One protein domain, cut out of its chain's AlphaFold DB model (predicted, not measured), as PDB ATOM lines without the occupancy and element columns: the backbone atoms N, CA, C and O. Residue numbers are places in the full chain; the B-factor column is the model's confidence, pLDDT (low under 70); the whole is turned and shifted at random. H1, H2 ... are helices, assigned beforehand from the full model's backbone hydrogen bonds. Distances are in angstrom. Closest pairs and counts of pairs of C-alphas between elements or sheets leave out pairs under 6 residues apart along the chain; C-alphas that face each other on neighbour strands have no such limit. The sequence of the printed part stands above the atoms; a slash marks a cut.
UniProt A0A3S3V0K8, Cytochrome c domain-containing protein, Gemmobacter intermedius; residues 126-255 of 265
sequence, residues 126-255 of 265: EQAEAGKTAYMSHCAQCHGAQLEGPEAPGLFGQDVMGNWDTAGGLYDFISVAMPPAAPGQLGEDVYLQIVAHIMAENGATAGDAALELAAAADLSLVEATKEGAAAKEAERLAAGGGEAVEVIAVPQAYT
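This is residues 126 to 255 of the 265 residues of the protein "Cytochrome c domain-containing protein" of Gemmobacter intermedius (UniProt A0A3S3V0K8). A small helical body is built round one helix, H5, with H1 crossing it at about a right angle, H4 packing on another side of it, and the short H7 packing on its residues 199 to 200. The short H6 packs on H4 and the short H3 on H7, while H8 lies towards the rim and leads into a loose tail, residues 239 to 255, whose C-alphas are 15 to 22 A from the mean of all C-alphas. The printed part has 130 residues with eight named helices, H1 to H8 in order along the chain, and no named strand; the class is all helix, and helices hold 65 residues. It is compact, with a radius of gyration of the C-alphas of 14.0 A, and rounded, spanning 40 by 34 by 25 A.

H1, residues 126 to 138, touches H5, residues 188 to 201, the hub, which touches three helices. Their lines are about perpendicular at 80 degrees, and their closest C-alphas, those of Gly 131 and Gln 193, are 4.0 A apart. H2, residues 140 to 143, meets H1 only through their tight link. H3, residues 158 to 161, touches H7, residues 221 to 225; the closest C-alphas are those of Met 161 and Val 222, 5.6 A apart. H4, residues 167 to 177, touches H5 at a steep tilt of 58 degrees, opposite ways, the closest C-alphas being those of Tyr 171 and Tyr 191 at 6.4 A. H1 and H4 are apart. H6, residues 213 to 216, touches H4, the closest C-alphas being those of Gly 168 and Ala 216 at 4.4 A. H5 touches H7 with residues 199 to 200 alone; the closest C-alphas are those of Met 199 and Thr 225, 6.5 A apart. H8, residues 229 to 238, is close to but not clearly touching H5, the C-alphas of Glu 201 and Lys 232 being the closest at 6.8 A. In H1, H4, H5, H7 and H8 every pair of O i and N i+4 is within hydrogen-bond range; H2, H3 and H6 are too short for such a pair.

H1 begins at C-alpha 126, (33.667, 3.908, 39.787), and measures 18.3 A from first to last C-alpha. H2 and H3 have four residues each. H4 measures 15.4 A. H5, the longest helix by residues, measures 20.1 A and ends at C-alpha 201, (44.044, -1.270, 47.117). H6 has four residues and H7 five. H8 measures 14.2 A and ends at C-alpha 238, (49.248, 5.766, 58.535).

The two C-alphas farthest apart, those of Asp 208 and Glu 246, are 40.2 A apart. The printed part has no cut. The links H2 to H3 and H5 to H6 are long, with 14 and 11 residues. The mean pLDDT of the printed part is 87.1, and residues 240 to 255 are under 70.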
ATOM      1  N   GLU A 126      35.035   4.338  39.486       98.00
ATOM      2  CA  GLU A 126      33.667   3.908  39.787       98.00
ATOM      3  C   GLU A 126      33.568   2.382  39.878       98.00
ATOM      4  O   GLU A 126      32.896   1.861  40.768       98.00
ATOM      5  N   GLN A 127      34.272   1.659  38.999       98.19
ATOM      6  CA  GLN A 127      34.328   0.198  39.023       98.19
ATOM      7  C   GLN A 127      35.017  -0.323  40.292       98.19
ATOM      8  O   GLN A 127      34.539  -1.286  40.893       98.19
ATOM      9  N   ALA A 128      36.091   0.333  40.742       98.38
ATOM     10  CA  ALA A 128      36.767  -0.011  41.992       98.38
ATOM     11  C   ALA A 128      35.910   0.292  43.241       98.38
ATOM     12  O   ALA A 128      35.898  -0.509  44.174       98.38
ATOM     13  N   GLU A 129      35.142   1.390  43.276       98.50
ATOM     14  CA  GLU A 129      34.252   1.697  44.416       98.50
ATOM     15  C   GLU A 129      32.995   0.796  44.441       98.50
ATOM     16  O   GLU A 129      32.547   0.365  45.510       98.50
ATOM     17  N   ALA A 130      32.456   0.421  43.274       98.62
ATOM     18  CA  ALA A 130      31.443  -0.633  43.179       98.62
ATOM     19  C   ALA A 130      32.005  -1.979  43.681       98.62
ATOM     20  O   ALA A 130      31.385  -2.655  44.508       98.62
ATOM     21  N   GLY A 131      33.237  -2.301  43.280       98.62
ATOM     22  CA  GLY A 131      33.983  -3.477  43.721       98.62
ATOM     23  C   GLY A 131      34.201  -3.544  45.220       98.62
ATOM     24  O   GLY A 131      34.000  -4.594  45.818       98.62
ATOM     25  N   LYS A 132      34.526  -2.416  45.850       98.62
ATOM     26  CA  LYS A 132      34.621  -2.276  47.307       98.62
ATOM     27  C   LYS A 132      33.297  -2.582  47.999       98.62
ATOM     28  O   LYS A 132      33.271  -3.302  48.993       98.62
ATOM     29  N   THR A 133      32.180  -2.100  47.453       98.62
ATOM     30  CA  THR A 133      30.839  -2.381  47.996       98.62
ATOM     31  C   THR A 133      30.500  -3.877  47.925       98.62
ATOM     32  O   THR A 133      29.995  -4.452  48.893       98.62
ATOM     33  N   ALA A 134      30.833  -4.534  46.812       98.38
ATOM     34  CA  ALA A 134      30.675  -5.979  46.648       98.38
ATOM     35  C   ALA A 134      31.633  -6.778  47.556       98.38
ATOM     36  O   ALA A 134      31.208  -7.694  48.258       98.38
ATOM     37  N   TYR A 135      32.906  -6.383  47.627       98.56
ATOM     38  CA  TYR A 135      33.932  -6.978  48.485       98.56
ATOM     39  C   TYR A 135      33.536  -6.939  49.968       98.56
ATOM     40  O   TYR A 135      33.599  -7.961  50.654       98.56
ATOM     41  N   MET A 136      33.040  -5.799  50.455       98.25
ATOM     42  CA  MET A 136      32.548  -5.659  51.831       98.25
ATOM     43  C   MET A 136      31.351  -6.572  52.133       98.25
ATOM     44  O   MET A 136      31.160  -6.969  53.281       98.25
ATOM     45  N   SER A 137      30.571  -6.928  51.109       97.38
ATOM     46  CA  SER A 137      29.370  -7.763  51.226       97.38
ATOM     47  C   SER A 137      29.655  -9.268  51.106       97.38
ATOM     48  O   SER A 137      28.894 -10.073  51.643       97.38
ATOM     49  N   HIS A 138      30.726  -9.661  50.403       97.12
ATOM     50  CA  HIS A 138      30.977 -11.057  50.007       97.12
ATOM     51  C   HIS A 138      32.345 -11.629  50.417       97.12
ATOM     52  O   HIS A 138      32.499 -12.848  50.448       97.12
ATOM     53  N   CYS A 139      33.330 -10.783  50.730       96.75
ATOM     54  CA  CYS A 139      34.732 -11.181  50.927       96.75
ATOM     55  C   CYS A 139      35.295 -10.739  52.289       96.75
ATOM     56  O   CYS A 139      36.005 -11.505  52.947       96.75
ATOM     57  N   ALA A 140      34.954  -9.525  52.736       96.25
ATOM     58  CA  ALA A 140      35.536  -8.891  53.921       96.25
ATOM     59  C   ALA A 140      35.312  -9.655  55.240       96.25
ATOM     60  O   ALA A 140      36.099  -9.493  56.169       96.25
ATOM     61  N   GLN A 141      34.290 -10.518  55.328       94.31
ATOM     62  CA  GLN A 141      34.060 -11.360  56.511       94.31
ATOM     63  C   GLN A 141      35.237 -12.307  56.807       94.31
ATOM     64  O   GLN A 141      35.488 -12.599  57.971       94.31
ATOM     65  N   CYS A 142      35.953 -12.770  55.777       93.56
ATOM     66  CA  CYS A 142      37.083 -13.695  55.927       93.56
ATOM     67  C   CYS A 142      38.426 -13.031  55.594       93.56
ATOM     68  O   CYS A 142      39.418 -13.256  56.286       93.56
ATOM     69  N   HIS A 143      38.455 -12.187  54.556       94.38
ATOM     70  CA  HIS A 143      39.666 -11.505  54.086       94.38
ATOM     71  C   HIS A 143      39.920 -10.148  54.768       94.38
ATOM     72  O   HIS A 143      40.934  -9.510  54.501       94.38
ATOM     73  N   GLY A 144      39.037  -9.715  55.673       93.12
ATOM     74  CA  GLY A 144      39.154  -8.450  56.397       93.12
ATOM     75  C   GLY A 144      38.685  -7.237  55.587       93.12
ATOM     76  O   GLY A 144      38.664  -7.253  54.353       93.12
ATOM     77  N   ALA A 145      38.277  -6.174  56.281       93.50
ATOM     78  CA  ALA A 145      37.700  -4.973  55.662       93.50
ATOM     79  C   ALA A 145      38.729  -4.126  54.894       93.50
ATOM     80  O   ALA A 145      38.361  -3.320  54.047       93.50
ATOM     81  N   GLN A 146      40.012  -4.319  55.188       90.44
ATOM     82  CA  GLN A 146      41.154  -3.682  54.545       90.44
ATOM     83  C   GLN A 146      41.979  -4.690  53.728       90.44
ATOM     84  O   GLN A 146      43.088  -4.350  53.330       90.44
ATOM     85  N   LEU A 147      41.503  -5.921  53.482       93.25
ATOM     86  CA  LEU A 147      42.258  -7.013  52.832       93.25
ATOM     87  C   LEU A 147      43.387  -7.599  53.721       93.25
ATOM     88  O   LEU A 147      44.346  -8.185  53.221       93.25
ATOM     89  N   GLU A 148      43.296  -7.426  55.044       86.38
ATOM     90  CA  GLU A 148      44.289  -7.829  56.053       86.38
ATOM     91  C   GLU A 148      44.331  -9.333  56.373       86.38
ATOM     92  O   GLU A 148      45.331  -9.799  56.907       86.38
ATOM     93  N   GLY A 149      43.290 -10.093  56.025       87.25
ATOM     94  CA  GLY A 149      43.264 -11.554  56.149       87.25
ATOM     95  C   GLY A 149      43.346 -12.118  57.578       87.25
ATOM     96  O   GLY A 149      44.291 -12.845  57.878       87.25
ATOM     97  N   PRO A 150      42.375 -11.826  58.469       81.75
ATOM     98  CA  PRO A 150      42.385 -12.352  59.835       81.75
ATOM     99  C   PRO A 150      42.000 -13.842  59.911       81.75
ATOM    100  O   PRO A 150      42.494 -14.552  60.780       81.75
ATOM    101  N   GLU A 151      41.131 -14.313  59.007       81.69
ATOM    102  CA  GLU A 151      40.560 -15.675  59.012       81.69
ATOM    103  C   GLU A 151      40.897 -16.457  57.720       81.69
ATOM    104  O   GLU A 151      40.909 -17.686  57.695       81.69
ATOM    105  N   ALA A 152      41.191 -15.739  56.632       87.75
ATOM    106  CA  ALA A 152      41.618 -16.246  55.325       87.75
ATOM    107  C   ALA A 152      42.845 -15.444  54.833       87.75
ATOM    108  O   ALA A 152      43.129 -14.399  55.415       87.75
ATOM    109  N   PRO A 153      43.578 -15.865  53.779       88.38
ATOM    110  CA  PRO A 153      44.763 -15.140  53.307       88.38
ATOM    111  C   PRO A 153      44.518 -13.644  53.067       88.38
ATOM    112  O   PRO A 153      43.502 -13.267  52.478       88.38
ATOM    113  N   GLY A 154      45.468 -12.798  53.473       89.31
ATOM    114  CA  GLY A 154      45.455 -11.376  53.128       89.31
ATOM    115  C   GLY A 154      45.505 -11.171  51.613       89.31
ATOM    116  O   GLY A 154      46.148 -11.937  50.898       89.31
ATOM    117  N   LEU A 155      44.813 -10.139  51.123       93.69
ATOM    118  CA  LEU A 155      44.707  -9.809  49.692       93.69
ATOM    119  C   LEU A 155      45.504  -8.545  49.316       93.69
ATOM    120  O   LEU A 155      45.298  -7.958  48.254       93.69
ATOM    121  N   PHE A 156      46.413  -8.123  50.196       90.88
ATOM    122  CA  PHE A 156      47.231  -6.921  50.074       90.88
ATOM    123  C   PHE A 156      48.729  -7.261  50.071       90.88
ATOM    124  O   PHE A 156      49.181  -8.085  50.864       90.88
ATOM    125  N   GLY A 157      49.498  -6.588  49.215       88.94
ATOM    126  CA  GLY A 157      50.950  -6.707  49.093       88.94
ATOM    127  C   GLY A 157      51.396  -7.272  47.741       88.94
ATOM    128  O   GLY A 157      50.694  -8.051  47.094       88.94
ATOM    129  N   GLN A 158      52.605  -6.902  47.310       87.56
ATOM    130  CA  GLN A 158      53.164  -7.346  46.024       87.56
ATOM    131  C   GLN A 158      53.362  -8.865  45.947       87.56
ATOM    132  O   GLN A 158      53.107  -9.455  44.901       87.56
ATOM    133  N   ASP A 159      53.720  -9.516  47.057       85.19
ATOM    134  CA  ASP A 159      53.825 -10.979  47.125       85.19
ATOM    135  C   ASP A 159      52.474 -11.681  46.919       85.19
ATOM    136  O   ASP A 159      52.427 -12.809  46.427       85.19
ATOM    137  N   VAL A 160      51.364 -11.007  47.249       85.56
ATOM    138  CA  VAL A 160      50.015 -11.514  46.985       85.56
ATOM    139  C   VAL A 160      49.636 -11.309  45.521       85.56
ATOM    140  O   VAL A 160      49.152 -12.247  44.888       85.56
ATOM    141  N   MET A 161      49.910 -10.126  44.959       90.25
ATOM    142  CA  MET A 161      49.694  -9.847  43.532       90.25
ATOM    143  C   MET A 161      50.531 -10.765  42.627       90.25
ATOM    144  O   MET A 161      50.061 -11.161  41.567       90.25
ATOM    145  N   GLY A 162      51.716 -11.192  43.075       89.25
ATOM    146  CA  GLY A 162      52.574 -12.175  42.404       89.25
ATOM    147  C   GLY A 162      52.113 -13.641  42.477       89.25
ATOM    148  O   GLY A 162      52.885 -14.535  42.121       89.25
ATOM    149  N   ASN A 163      50.893 -13.929  42.951       87.19
ATOM    150  CA  ASN A 163      50.295 -15.268  42.848       87.19
ATOM    151  C   ASN A 163      49.516 -15.497  41.547       87.19
ATOM    152  O   ASN A 163      49.237 -16.649  41.221       87.19
ATOM    153  N   TRP A 164      49.214 -14.436  40.797       90.56
ATOM    154  CA  TRP A 164      48.538 -14.505  39.504       90.56
ATOM    155  C   TRP A 164      49.291 -13.638  38.494       90.56
ATOM    156  O   TRP A 164      49.589 -12.478  38.774       90.56
ATOM    157  N   ASP A 165      49.570 -14.174  37.306       90.88
ATOM    158  CA  ASP A 165      50.287 -13.418  36.272       90.88
ATOM    159  C   ASP A 165      49.473 -12.203  35.792       90.88
ATOM    160  O   ASP A 165      50.040 -11.132  35.548       90.88
ATOM    161  N   THR A 166      48.142 -12.351  35.694       96.06
ATOM    162  CA  THR A 166      47.208 -11.347  35.159       96.06
ATOM    163  C   THR A 166      45.917 -11.214  35.972       96.06
ATOM    164  O   THR A 166      45.553 -12.092  36.758       96.06
ATOM    165  N   ALA A 167      45.204 -10.102  35.769       96.44
ATOM    166  CA  ALA A 167      43.929  -9.799  36.420       96.44
ATOM    167  C   ALA A 167      42.847 -10.834  36.065       96.44
ATOM    168  O   ALA A 167      42.017 -11.172  36.908       96.44
ATOM    169  N   GLY A 168      42.913 -11.391  34.852       96.12
ATOM    170  CA  GLY A 168      42.112 -12.529  34.409       96.12
ATOM    171  C   GLY A 168      42.396 -13.785  35.231       96.12
ATOM    172  O   GLY A 168      41.460 -14.432  35.673       96.12
ATOM    173  N   GLY A 169      43.660 -14.072  35.561       94.94
ATOM    174  CA  GLY A 169      44.005 -15.190  36.449       94.94
ATOM    175  C   GLY A 169      43.414 -15.060  37.861       94.94
ATOM    176  O   GLY A 169      42.992 -16.060  38.449       94.94
ATOM    177  N   LEU A 170      43.333 -13.838  38.401       96.19
ATOM    178  CA  LEU A 170      42.632 -13.579  39.665       96.19
ATOM    179  C   LEU A 170      41.109 -13.730  39.504       96.19
ATOM    180  O   LEU A 170      40.484 -14.376  40.345       96.19
ATOM    181  N   TYR A 171      40.527 -13.183  38.429       97.62
ATOM    182  CA  TYR A 171      39.108 -13.345  38.085       97.62
ATOM    183  C   TYR A 171      38.713 -14.826  37.973       97.62
ATOM    184  O   TYR A 171      37.748 -15.254  38.607       97.62
ATOM    185  N   ASP A 172      39.472 -15.619  37.215       95.62
ATOM    186  CA  ASP A 172      39.231 -17.046  36.986       95.62
ATOM    187  C   ASP A 172      39.212 -17.807  38.311       95.62
ATOM    188  O   ASP A 172      38.337 -18.636  38.546       95.62
ATOM    189  N   PHE A 173      40.135 -17.485  39.223       94.81
ATOM    190  CA  PHE A 173      40.150 -18.086  40.550       94.81
ATOM    191  C   PHE A 173      38.923 -17.695  41.388       94.81
ATOM    192  O   PHE A 173      38.218 -18.573  41.896       94.81
ATOM    193  N   ILE A 174      38.643 -16.396  41.555       95.38
ATOM    194  CA  ILE A 174      37.553 -15.964  42.444       95.38
ATOM    195  C   ILE A 174      36.174 -16.339  41.891       95.38
ATOM    196  O   ILE A 174      35.289 -16.675  42.673       95.38
ATOM    197  N   SER A 175      36.000 -16.359  40.568       94.81
ATOM    198  CA  SER A 175      34.730 -16.711  39.925       94.81
ATOM    199  C   SER A 175      34.378 -18.198  40.041       94.81
ATOM    200  O   SER A 175      33.198 -18.533  39.977       94.81
ATOM    201  N   VAL A 176      35.343 -19.096  40.282       93.69
ATOM    202  CA  VAL A 176      35.065 -20.536  40.480       93.69
ATOM    203  C   VAL A 176      35.189 -21.005  41.930       93.69
ATOM    204  O   VAL A 176      34.574 -22.007  42.291       93.69
ATOM    205  N   ALA A 177      35.969 -20.311  42.765       90.62
ATOM    206  CA  ALA A 177      36.260 -20.737  44.138       90.62
ATOM    207  C   ALA A 177      35.614 -19.865  45.229       90.62
ATOM    208  O   ALA A 177      35.530 -20.310  46.375       90.62
ATOM    209  N   MET A 178      35.168 -18.643  44.908       94.25
ATOM    210  CA  MET A 178      34.729 -17.658  45.903       94.25
ATOM    211  C   MET A 178      33.319 -17.096  45.631       94.25
ATOM    212  O   MET A 178      32.923 -16.923  44.478       94.25
ATOM    213  N   PRO A 179      32.560 -16.736  46.685       94.50
ATOM    214  CA  PRO A 179      32.779 -17.103  48.088       94.50
ATOM    215  C   PRO A 179      32.610 -18.624  48.300       94.50
ATOM    216  O   PRO A 179      31.794 -19.222  47.604       94.50
ATOM    217  N   PRO A 180      33.275 -19.275  49.275       88.00
ATOM    218  CA  PRO A 180      33.239 -20.742  49.405       88.00
ATOM    219  C   PRO A 180      31.840 -21.332  49.656       88.00
ATOM    220  O   PRO A 180      31.575 -22.482  49.320       88.00
ATOM    221  N   ALA A 181      30.928 -20.540  50.230       88.00
ATOM    222  CA  ALA A 181      29.530 -20.917  50.442       88.00
ATOM    223  C   ALA A 181      28.637 -20.743  49.192       88.00
ATOM    224  O   ALA A 181      27.513 -21.244  49.175       88.00
ATOM    225  N   ALA A 182      29.103 -20.013  48.173       87.56
ATOM    226  CA  ALA A 182      28.341 -19.637  46.981       87.56
ATOM    227  C   ALA A 182      29.255 -19.379  45.751       87.56
ATOM    228  O   ALA A 182      29.194 -18.292  45.169       87.56
ATOM    229  N   PRO A 183      30.113 -20.338  45.348       90.25
ATOM    230  CA  PRO A 183      31.065 -20.137  44.255       90.25
ATOM    231  C   PRO A 183      30.350 -19.853  42.926       90.25
ATOM    232  O   PRO A 183      29.360 -20.509  42.594       90.25
ATOM    233  N   GLY A 184      30.844 -18.865  42.176       91.00
ATOM    234  CA  GLY A 184      30.322 -18.466  40.862       91.00
ATOM    235  C   GLY A 184      28.982 -17.728  40.852       91.00
ATOM    236  O   GLY A 184      28.463 -17.440  39.778       91.00
ATOM    237  N   GLN A 185      28.411 -17.397  42.014       93.81
ATOM    238  CA  GLN A 185      27.054 -16.838  42.102       93.81
ATOM    239  C   GLN A 185      26.975 -15.305  41.962       93.81
ATOM    240  O   GLN A 185      25.869 -14.771  41.906       93.81
ATOM    241  N   LEU A 186      28.103 -14.578  41.932       95.12
ATOM    242  CA  LEU A 186      28.086 -13.103  41.929       95.12
ATOM    243  C   LEU A 186      27.900 -12.477  40.532       95.12
ATOM    244  O   LEU A 186      27.417 -11.352  40.435       95.12
ATOM    245  N   GLY A 187      28.236 -13.204  39.462       96.75
ATOM    246  CA  GLY A 187      28.213 -12.704  38.081       96.75
ATOM    247  C   GLY A 187      29.494 -11.967  37.660       96.75
ATOM    248  O   GLY A 187      30.229 -11.436  38.493       96.75
ATOM    249  N   GLU A 188      29.763 -11.958  36.351       97.44
ATOM    250  CA  GLU A 188      31.010 -11.466  35.738       97.44
ATOM    251  C   GLU A 188      31.343 -10.021  36.139       97.44
ATOM    252  O   GLU A 188      32.394  -9.787  36.740       97.44
ATOM    253  N   ASP A 189      30.419  -9.079  35.920       97.75
ATOM    254  CA  ASP A 189      30.585  -7.658  36.259       97.75
ATOM    255  C   ASP A 189      31.007  -7.446  37.721       97.75
ATOM    256  O   ASP A 189      31.870  -6.617  38.013       97.75
ATOM    257  N   VAL A 190      30.414  -8.202  38.651       98.50
ATOM    258  CA  VAL A 190      30.672  -8.078  40.094       98.50
ATOM    259  C   VAL A 190      32.049  -8.637  40.449       98.50
ATOM    260  O   VAL A 190      32.773  -8.023  41.232       98.50
ATOM    261  N   TYR A 191      32.460  -9.757  39.847       98.50
ATOM    262  CA  TYR A 191      33.819 -10.272  40.022       98.50
ATOM    263  C   TYR A 191      34.870  -9.326  39.419       98.50
ATOM    264  O   TYR A 191      35.871  -9.057  40.078       98.50
ATOM    265  N   LEU A 192      34.639  -8.750  38.233       98.38
ATOM    266  CA  LEU A 192      35.547  -7.765  37.623       98.38
ATOM    267  C   LEU A 192      35.637  -6.469  38.446       98.38
ATOM    268  O   LEU A 192      36.721  -5.910  38.603       98.38
ATOM    269  N   GLN A 193      34.525  -6.020  39.035       98.75
ATOM    270  CA  GLN A 193      34.516  -4.934  40.017       98.75
ATOM    271  C   GLN A 193      35.370  -5.281  41.250       98.75
ATOM    272  O   GLN A 193      36.226  -4.488  41.642       98.75
ATOM    273  N   ILE A 194      35.207  -6.472  41.839       98.69
ATOM    274  CA  ILE A 194      36.024  -6.927  42.981       98.69
ATOM    275  C   ILE A 194      37.520  -6.988  42.612       98.69
ATOM    276  O   ILE A 194      38.352  -6.543  43.404       98.69
ATOM    277  N   VAL A 195      37.874  -7.461  41.411       98.25
ATOM    278  CA  VAL A 195      39.261  -7.440  40.906       98.25
ATOM    279  C   VAL A 195      39.793  -6.007  40.817       98.25
ATOM    280  O   VAL A 195      40.865  -5.733  41.353       98.25
ATOM    281  N   ALA A 196      39.032  -5.076  40.232       98.31
ATOM    282  CA  ALA A 196      39.404  -3.661  40.162       98.31
ATOM    283  C   ALA A 196      39.619  -3.033  41.554       98.31
ATOM    284  O   ALA A 196      40.566  -2.272  41.750       98.31
ATOM    285  N   HIS A 197      38.793  -3.387  42.545       98.56
ATOM    286  CA  HIS A 197      38.983  -2.948  43.929       98.56
ATOM    287  C   HIS A 197      40.282  -3.489  44.543       98.56
ATOM    288  O   HIS A 197      41.072  -2.709  45.072       98.56
ATOM    289  N   ILE A 198      40.536  -4.799  44.432       97.50
ATOM    290  CA  ILE A 198      41.765  -5.423  44.948       97.50
ATOM    291  C   ILE A 198      42.997  -4.790  44.285       97.50
ATOM    292  O   ILE A 198      43.962  -4.458  44.971       97.50
ATOM    293  N   MET A 199      42.955  -4.555  42.972       97.31
ATOM    294  CA  MET A 199      44.018  -3.866  42.239       97.31
ATOM    295  C   MET A 199      44.254  -2.442  42.761       97.31
ATOM    296  O   MET A 199      45.401  -2.077  43.029       97.31
ATOM    297  N   ALA A 200      43.194  -1.649  42.944       97.19
ATOM    298  CA  ALA A 200      43.286  -0.287  43.469       97.19
ATOM    299  C   ALA A 200      43.884  -0.251  44.887       97.19
ATOM    300  O   ALA A 200      44.784   0.547  45.162       97.19
ATOM    301  N   GLU A 201      43.461  -1.158  45.775       96.31
ATOM    302  CA  GLU A 201      44.044  -1.270  47.117       96.31
ATOM    303  C   GLU A 201      45.509  -1.726  47.094       96.31
ATOM    304  O   GLU A 201      46.274  -1.361  47.982       96.31
ATOM    305  N   ASN A 202      45.944  -2.447  46.060       95.62
ATOM    306  CA  ASN A 202      47.340  -2.853  45.882       95.62
ATOM    307  C   ASN A 202      48.210  -1.824  45.134       95.62
ATOM    308  O   ASN A 202      49.405  -2.055  44.955       95.62
ATOM    309  N   GLY A 203      47.654  -0.674  44.741       94.44
ATOM    310  CA  GLY A 203      48.405   0.443  44.158       94.44
ATOM    311  C   GLY A 203      48.290   0.585  42.642       94.44
ATOM    312  O   GLY A 203      49.054   1.340  42.041       94.44
ATOM    313  N   ALA A 204      47.346  -0.114  42.018       95.56
ATOM    314  CA  ALA A 204      47.025   0.090  40.615       95.56
ATOM    315  C   ALA A 204      46.272   1.418  40.403       95.56
ATOM    316  O   ALA A 204      45.435   1.813  41.218       95.56
ATOM    317  N   THR A 205      46.580   2.129  39.316       94.12
ATOM    318  CA  THR A 205      46.011   3.455  39.020       94.12
ATOM    319  C   THR A 205      44.822   3.338  38.068       94.12
ATOM    320  O   THR A 205      44.997   2.941  36.917       94.12
ATOM    321  N   ALA A 206      43.632   3.733  38.530       94.56
ATOM    322  CA  ALA A 206      42.426   3.767  37.704       94.56
ATOM    323  C   ALA A 206      42.619   4.602  36.420       94.56
ATOM    324  O   ALA A 206      43.262   5.655  36.439       94.56
ATOM    325  N   GLY A 207      42.031   4.133  35.323       93.19
ATOM    326  CA  GLY A 207      41.990   4.799  34.024       93.19
ATOM    327  C   GLY A 207      40.570   5.132  33.562       93.19
ATOM    328  O   GLY A 207      39.598   4.992  34.301       93.19
ATOM    329  N   ASP A 208      40.458   5.547  32.299       90.62
ATOM    330  CA  ASP A 208      39.188   5.957  31.674       90.62
ATOM    331  C   ASP A 208      38.368   4.784  31.091       90.62
ATOM    332  O   ASP A 208      37.268   4.989  30.578       90.62
ATOM    333  N   ALA A 209      38.908   3.559  31.113       92.06
ATOM    334  CA  ALA A 209      38.291   2.361  30.545       92.06
ATOM    335  C   ALA A 209      37.977   1.331  31.638       92.06
ATOM    336  O   ALA A 209      38.791   1.111  32.535       92.06
ATOM    337  N   ALA A 210      36.811   0.692  31.541       95.44
ATOM    338  CA  ALA A 210      36.424  -0.393  32.434       95.44
ATOM    339  C   ALA A 210      37.266  -1.658  32.188       95.44
ATOM    340  O   ALA A 210      37.695  -1.934  31.064       95.44
ATOM    341  N   LEU A 211      37.473  -2.432  33.254       96.56
ATOM    342  CA  LEU A 211      38.048  -3.767  33.198       96.56
ATOM    343  C   LEU A 211      36.981  -4.728  32.691       96.56
ATOM    344  O   LEU A 211      36.120  -5.158  33.454       96.56
ATOM    345  N   GLU A 212      37.077  -5.045  31.409       96.19
ATOM    346  CA  GLU A 212      36.340  -6.114  30.737       96.19
ATOM    347  C   GLU A 212      37.124  -7.432  30.851       96.19
ATOM    348  O   GLU A 212      38.360  -7.416  30.848       96.19
ATOM    349  N   LEU A 213      36.445  -8.585  30.861       94.00
ATOM    350  CA  LEU A 213      37.096  -9.898  31.006       94.00
ATOM    351  C   LEU A 213      38.201 -10.143  29.959       94.00
ATOM    352  O   LEU A 213      39.287 -10.624  30.284       94.00
ATOM    353  N   ALA A 214      37.963  -9.735  28.710       93.06
ATOM    354  CA  ALA A 214      38.944  -9.848  27.631       93.06
ATOM    355  C   ALA A 214      40.204  -8.989  27.859       93.06
ATOM    356  O   ALA A 214      41.289  -9.387  27.447       93.06
ATOM    357  N   ALA A 215      40.081  -7.831  28.516       92.62
ATOM    358  CA  ALA A 215      41.222  -6.982  28.863       92.62
ATOM    359  C   ALA A 215      41.946  -7.488  30.121       92.62
ATOM    360  O   ALA A 215      43.169  -7.384  30.216       92.62
ATOM    361  N   ALA A 216      41.206  -8.070  31.070       93.88
ATOM    362  CA  ALA A 216      41.766  -8.658  32.281       93.88
ATOM    363  C   ALA A 216      42.739  -9.809  31.974       93.88
ATOM    364  O   ALA A 216      43.774  -9.918  32.636       93.88
ATOM    365  N   ALA A 217      42.439 -10.625  30.957       93.81
ATOM    366  CA  ALA A 217      43.242 -11.781  30.550       93.81
ATOM    367  C   ALA A 217      44.732 -11.456  30.321       93.81
ATOM    368  O   ALA A 217      45.582 -12.227  30.765       93.81
ATOM    369  N   ASP A 218      45.040 -10.305  29.711       93.31
ATOM    370  CA  ASP A 218      46.406  -9.861  29.380       93.31
ATOM    371  C   ASP A 218      46.986  -8.825  30.373       93.31
ATOM    372  O   ASP A 218      48.167  -8.470  30.302       93.31
ATOM    373  N   LEU A 219      46.180  -8.305  31.307       94.81
ATOM    374  CA  LEU A 219      46.587  -7.231  32.217       94.81
ATOM    375  C   LEU A 219      47.402  -7.773  33.397       94.81
ATOM    376  O   LEU A 219      46.835  -8.288  34.358       94.81
ATOM    377  N   SER A 220      48.729  -7.631  33.357       95.44
ATOM    378  CA  SER A 220      49.596  -8.120  34.438       95.44
ATOM    379  C   SER A 220      49.355  -7.408  35.775       95.44
ATOM    380  O   SER A 220      49.462  -6.183  35.861       95.44
ATOM    381  N   LEU A 221      49.074  -8.177  36.835       93.00
ATOM    382  CA  LEU A 221      48.755  -7.634  38.165       93.00
ATOM    383  C   LEU A 221      49.962  -7.000  38.852       93.00
ATOM    384  O   LEU A 221      49.850  -5.900  39.396       93.00
ATOM    385  N   VAL A 222      51.118  -7.665  38.808       93.12
ATOM    386  CA  VAL A 222      52.367  -7.150  39.391       93.12
ATOM    387  C   VAL A 222      52.752  -5.832  38.721       93.12
ATOM    388  O   VAL A 222      52.952  -4.823  39.392       93.12
ATOM    389  N   GLU A 223      52.756  -5.791  37.386       94.00
ATOM    390  CA  GLU A 223      53.129  -4.583  36.645       94.00
ATOM    391  C   GLU A 223      52.122  -3.438  36.812       94.00
ATOM    392  O   GLU A 223      52.534  -2.279  36.842       94.00
ATOM    393  N   ALA A 224      50.829  -3.747  36.964       93.31
ATOM    394  CA  ALA A 224      49.792  -2.759  37.250       93.31
ATOM    395  C   ALA A 224      49.912  -2.150  38.658       93.31
ATOM    396  O   ALA A 224      49.595  -0.977  38.835       93.31
ATOM    397  N   THR A 225      50.347  -2.924  39.659       93.62
ATOM    398  CA  THR A 225      50.313  -2.524  41.081       93.62
ATOM    399  C   THR A 225      51.644  -1.987  41.616       93.62
ATOM    400  O   THR A 225      51.639  -1.157  42.529       93.62
ATOM    401  N   LYS A 226      52.786  -2.388  41.035       92.62
ATOM    402  CA  LYS A 226      54.148  -2.059  41.516       92.62
ATOM    403  C   LYS A 226      54.399  -0.577  41.818       92.62
ATOM    404  O   LYS A 226      55.185  -0.263  42.708       92.62
ATOM    405  N   GLU A 227      53.781   0.336  41.065       89.81
ATOM    406  CA  GLU A 227      54.082   1.771  41.143       89.81
ATOM    407  C   GLU A 227      53.414   2.443  42.346       89.81
ATOM    408  O   GLU A 227      54.036   3.277  43.006       89.81
ATOM    409  N   GLY A 228      52.172   2.064  42.662       89.62
ATOM    410  CA  GLY A 228      51.447   2.575  43.825       89.62
ATOM    411  C   GLY A 228      51.631   1.743  45.095       89.62
ATOM    412  O   GLY A 228      51.316   2.241  46.174       89.62
ATOM    413  N   ALA A 229      52.166   0.519  45.009       89.62
ATOM    414  CA  ALA A 229      52.298  -0.400  46.145       89.62
ATOM    415  C   ALA A 229      52.957   0.241  47.383       89.62
ATOM    416  O   ALA A 229      52.422   0.167  48.486       89.62
ATOM    417  N   ALA A 230      54.075   0.952  47.201       88.44
ATOM    418  CA  ALA A 230      54.767   1.635  48.300       88.44
ATOM    419  C   ALA A 230      53.957   2.801  48.908       88.44
ATOM    420  O   ALA A 230      54.105   3.107  50.091       88.44
ATOM    421  N   ALA A 231      53.096   3.452  48.117       89.88
ATOM    422  CA  ALA A 231      52.205   4.502  48.603       89.88
ATOM    423  C   ALA A 231      51.022   3.915  49.388       89.88
ATOM    424  O   ALA A 231      50.682   4.441  50.445       89.88
ATOM    425  N   LYS A 232      50.448   2.800  48.918       92.25
ATOM    426  CA  LYS A 232      49.382   2.069  49.616       92.25
ATOM    427  C   LYS A 232      49.860   1.447  50.928       92.25
ATOM    428  O   LYS A 232      49.142   1.521  51.919       92.25
ATOM    429  N   GLU A 233      51.082   0.914  50.975       85.44
ATOM    430  CA  GLU A 233      51.723   0.462  52.221       85.44
ATOM    431  C   GLU A 233      51.829   1.618  53.231       85.44
ATOM    432  O   GLU A 233      51.369   1.516  54.367       85.44
ATOM    433  N   ALA A 234      52.351   2.772  52.799       86.19
ATOM    434  CA  ALA A 234      52.468   3.953  53.652       86.19
ATOM    435  C   ALA A 234      51.105   4.502  54.122       86.19
ATOM    436  O   ALA A 234      50.987   4.935  55.269       86.19
ATOM    437  N   GLU A 235      50.074   4.468  53.271       86.75
ATOM    438  CA  GLU A 235      48.696   4.822  53.631       86.75
ATOM    439  C   GLU A 235      48.142   3.881  54.710       86.75
ATOM    440  O   GLU A 235      47.615   4.345  55.720       86.75
ATOM    441  N   ARG A 236      48.324   2.567  54.540       80.88
ATOM    442  CA  ARG A 236      47.859   1.526  55.467       80.88
ATOM    443  C   ARG A 236      48.517   1.637  56.846       80.88
ATOM    444  O   ARG A 236      47.830   1.581  57.868       80.88
ATOM    445  N   LEU A 237      49.829   1.882  56.876       79.56
ATOM    446  CA  LEU A 237      50.581   2.169  58.102       79.56
ATOM    447  C   LEU A 237      50.084   3.458  58.783       79.56
ATOM    448  O   LEU A 237      49.938   3.497  60.004       79.56
ATOM    449  N   ALA A 238      49.778   4.506  58.010       78.06
ATOM    450  CA  ALA A 238      49.248   5.766  58.535       78.06
ATOM    451  C   ALA A 238      47.792   5.662  59.035       78.06
ATOM    452  O   ALA A 238      47.414   6.379  59.961       78.06
ATOM    453  N   ALA A 239      46.989   4.759  58.463       73.56
ATOM    454  CA  ALA A 239      45.607   4.487  58.860       73.56
ATOM    455  C   ALA A 239      45.479   3.705  60.186       73.56
ATOM    456  O   ALA A 239      44.366   3.453  60.647       73.56
ATOM    457  N   GLY A 240      46.598   3.330  60.814       59.50
ATOM    458  CA  GLY A 240      46.605   2.537  62.044       59.50
ATOM    459  C   GLY A 240      46.533   1.027  61.809       59.50
ATOM    460  O   GLY A 240      46.319   0.288  62.766       59.50
ATOM    461  N   GLY A 241      46.773   0.546  60.582       53.19
ATOM    462  CA  GLY A 241      46.931  -0.879  60.256       53.19
ATOM    463  C   GLY A 241      48.242  -1.492  60.774       53.19
ATOM    464  O   GLY A 241      48.844  -2.312  60.091       53.19
ATOM    465  N   GLY A 242      48.712  -1.040  61.940       41.91
ATOM    466  CA  GLY A 242      50.058  -1.249  62.470       41.91
ATOM    467  C   GLY A 242      50.080  -1.539  63.971       41.91
ATOM    468  O   GLY A 242      50.854  -0.927  64.698       41.91
ATOM    469  N   GLU A 243      49.258  -2.486  64.421       34.16
ATOM    470  CA  GLU A 243      49.711  -3.447  65.431       34.16
ATOM    471  C   GLU A 243      50.024  -4.731  64.650       34.16
ATOM    472  O   GLU A 243      49.215  -5.149  63.818       34.16
ATOM    473  N   ALA A 244      51.188  -5.344  64.872       42.56
ATOM    474  CA  ALA A 244      51.528  -6.609  64.226       42.56
ATOM    475  C   ALA A 244      50.595  -7.710  64.752       42.56
ATOM    476  O   ALA A 244      50.852  -8.288  65.813       42.56
ATOM    477  N   VAL A 245      49.504  -7.979  64.021       41.22
ATOM    478  CA  VAL A 245      48.564  -9.059  64.340       41.22
ATOM    479  C   VAL A 245      49.371 -10.341  64.474       41.22
ATOM    480  O   VAL A 245      50.127 -10.722  63.578       41.22
ATOM    481  N   GLU A 246      49.271 -10.967  65.645       36.53
ATOM    482  CA  GLU A 246      49.999 -12.191  65.928       36.53
ATOM    483  C   GLU A 246      49.657 -13.239  64.870       36.53
ATOM    484  O   GLU A 246      48.485 -13.455  64.577       36.53
ATOM    485  N   VAL A 247      50.699 -13.845  64.290       42.62
ATOM    486  CA  VAL A 247      50.611 -14.765  63.155       42.62
ATOM    487  C   VAL A 247      49.676 -15.930  63.484       42.62
ATOM    488  O   VAL A 247      50.105 -16.974  63.978       42.62
ATOM    489  N   ILE A 248      48.394 -15.773  63.153       45.50
ATOM    490  CA  ILE A 248      47.506 -16.900  62.920       45.50
ATOM    491  C   ILE A 248      48.075 -17.550  61.669       45.50
ATOM    492  O   ILE A 248      47.963 -17.017  60.566       45.50
ATOM    493  N   ALA A 249      48.790 -18.656  61.863       43.34
ATOM    494  CA  ALA A 249      49.412 -19.394  60.781       43.34
ATOM    495  C   ALA A 249      48.314 -19.929  59.858       43.34
ATOM    496  O   ALA A 249      47.766 -21.010  60.092       43.34
ATOM    497  N   VAL A 250      47.981 -19.153  58.821       45.59
ATOM    498  CA  VAL A 250      47.032 -19.556  57.788       45.59
ATOM    499  C   VAL A 250      47.520 -20.906  57.249       45.59
ATOM    500  O   VAL A 250      48.676 -20.996  56.816       45.59
ATOM    501  N   PRO A 251      46.707 -21.979  57.320       46.06
ATOM    502  CA  PRO A 251      47.168 -23.310  56.955       46.06
ATOM    503  C   PRO A 251      47.767 -23.323  55.548       46.06
ATOM    504  O   PRO A 251      47.183 -22.757  54.626       46.06
ATOM    505  N   GLN A 252      48.896 -24.016  55.367       46.66
ATOM    506  CA  GLN A 252      49.669 -24.065  54.109       46.66
ATOM    507  C   GLN A 252      48.842 -24.475  52.870       46.66
ATOM    508  O   GLN A 252      49.227 -24.205  51.736       46.66
ATOM    509  N   ALA A 253      47.674 -25.094  53.079       43.34
ATOM    510  CA  ALA A 253      46.678 -25.364  52.044       43.34
ATOM    511  C   ALA A 253      46.161 -24.098  51.323       43.34
ATOM    512  O   ALA A 253      45.738 -24.197  50.176       43.34
ATOM    513  N   TYR A 254      46.207 -22.926  51.966       52.62
ATOM    514  CA  TYR A 254      45.732 -21.648  51.419       52.62
ATOM    515  C   TYR A 254      46.857 -20.717  50.936       52.62
ATOM    516  O   TYR A 254      46.574 -19.639  50.423       52.62
ATOM    517  N   THR A 255      48.126 -21.110  51.088       54.84
ATOM    518  CA  THR A 255      49.294 -20.315  50.658       54.84
ATOM    519  C   THR A 255      49.895 -20.818  49.339       54.84
ATOM    520  O   THR A 255      51.030 -20.496  48.993       54.84
TER     521      THR A 255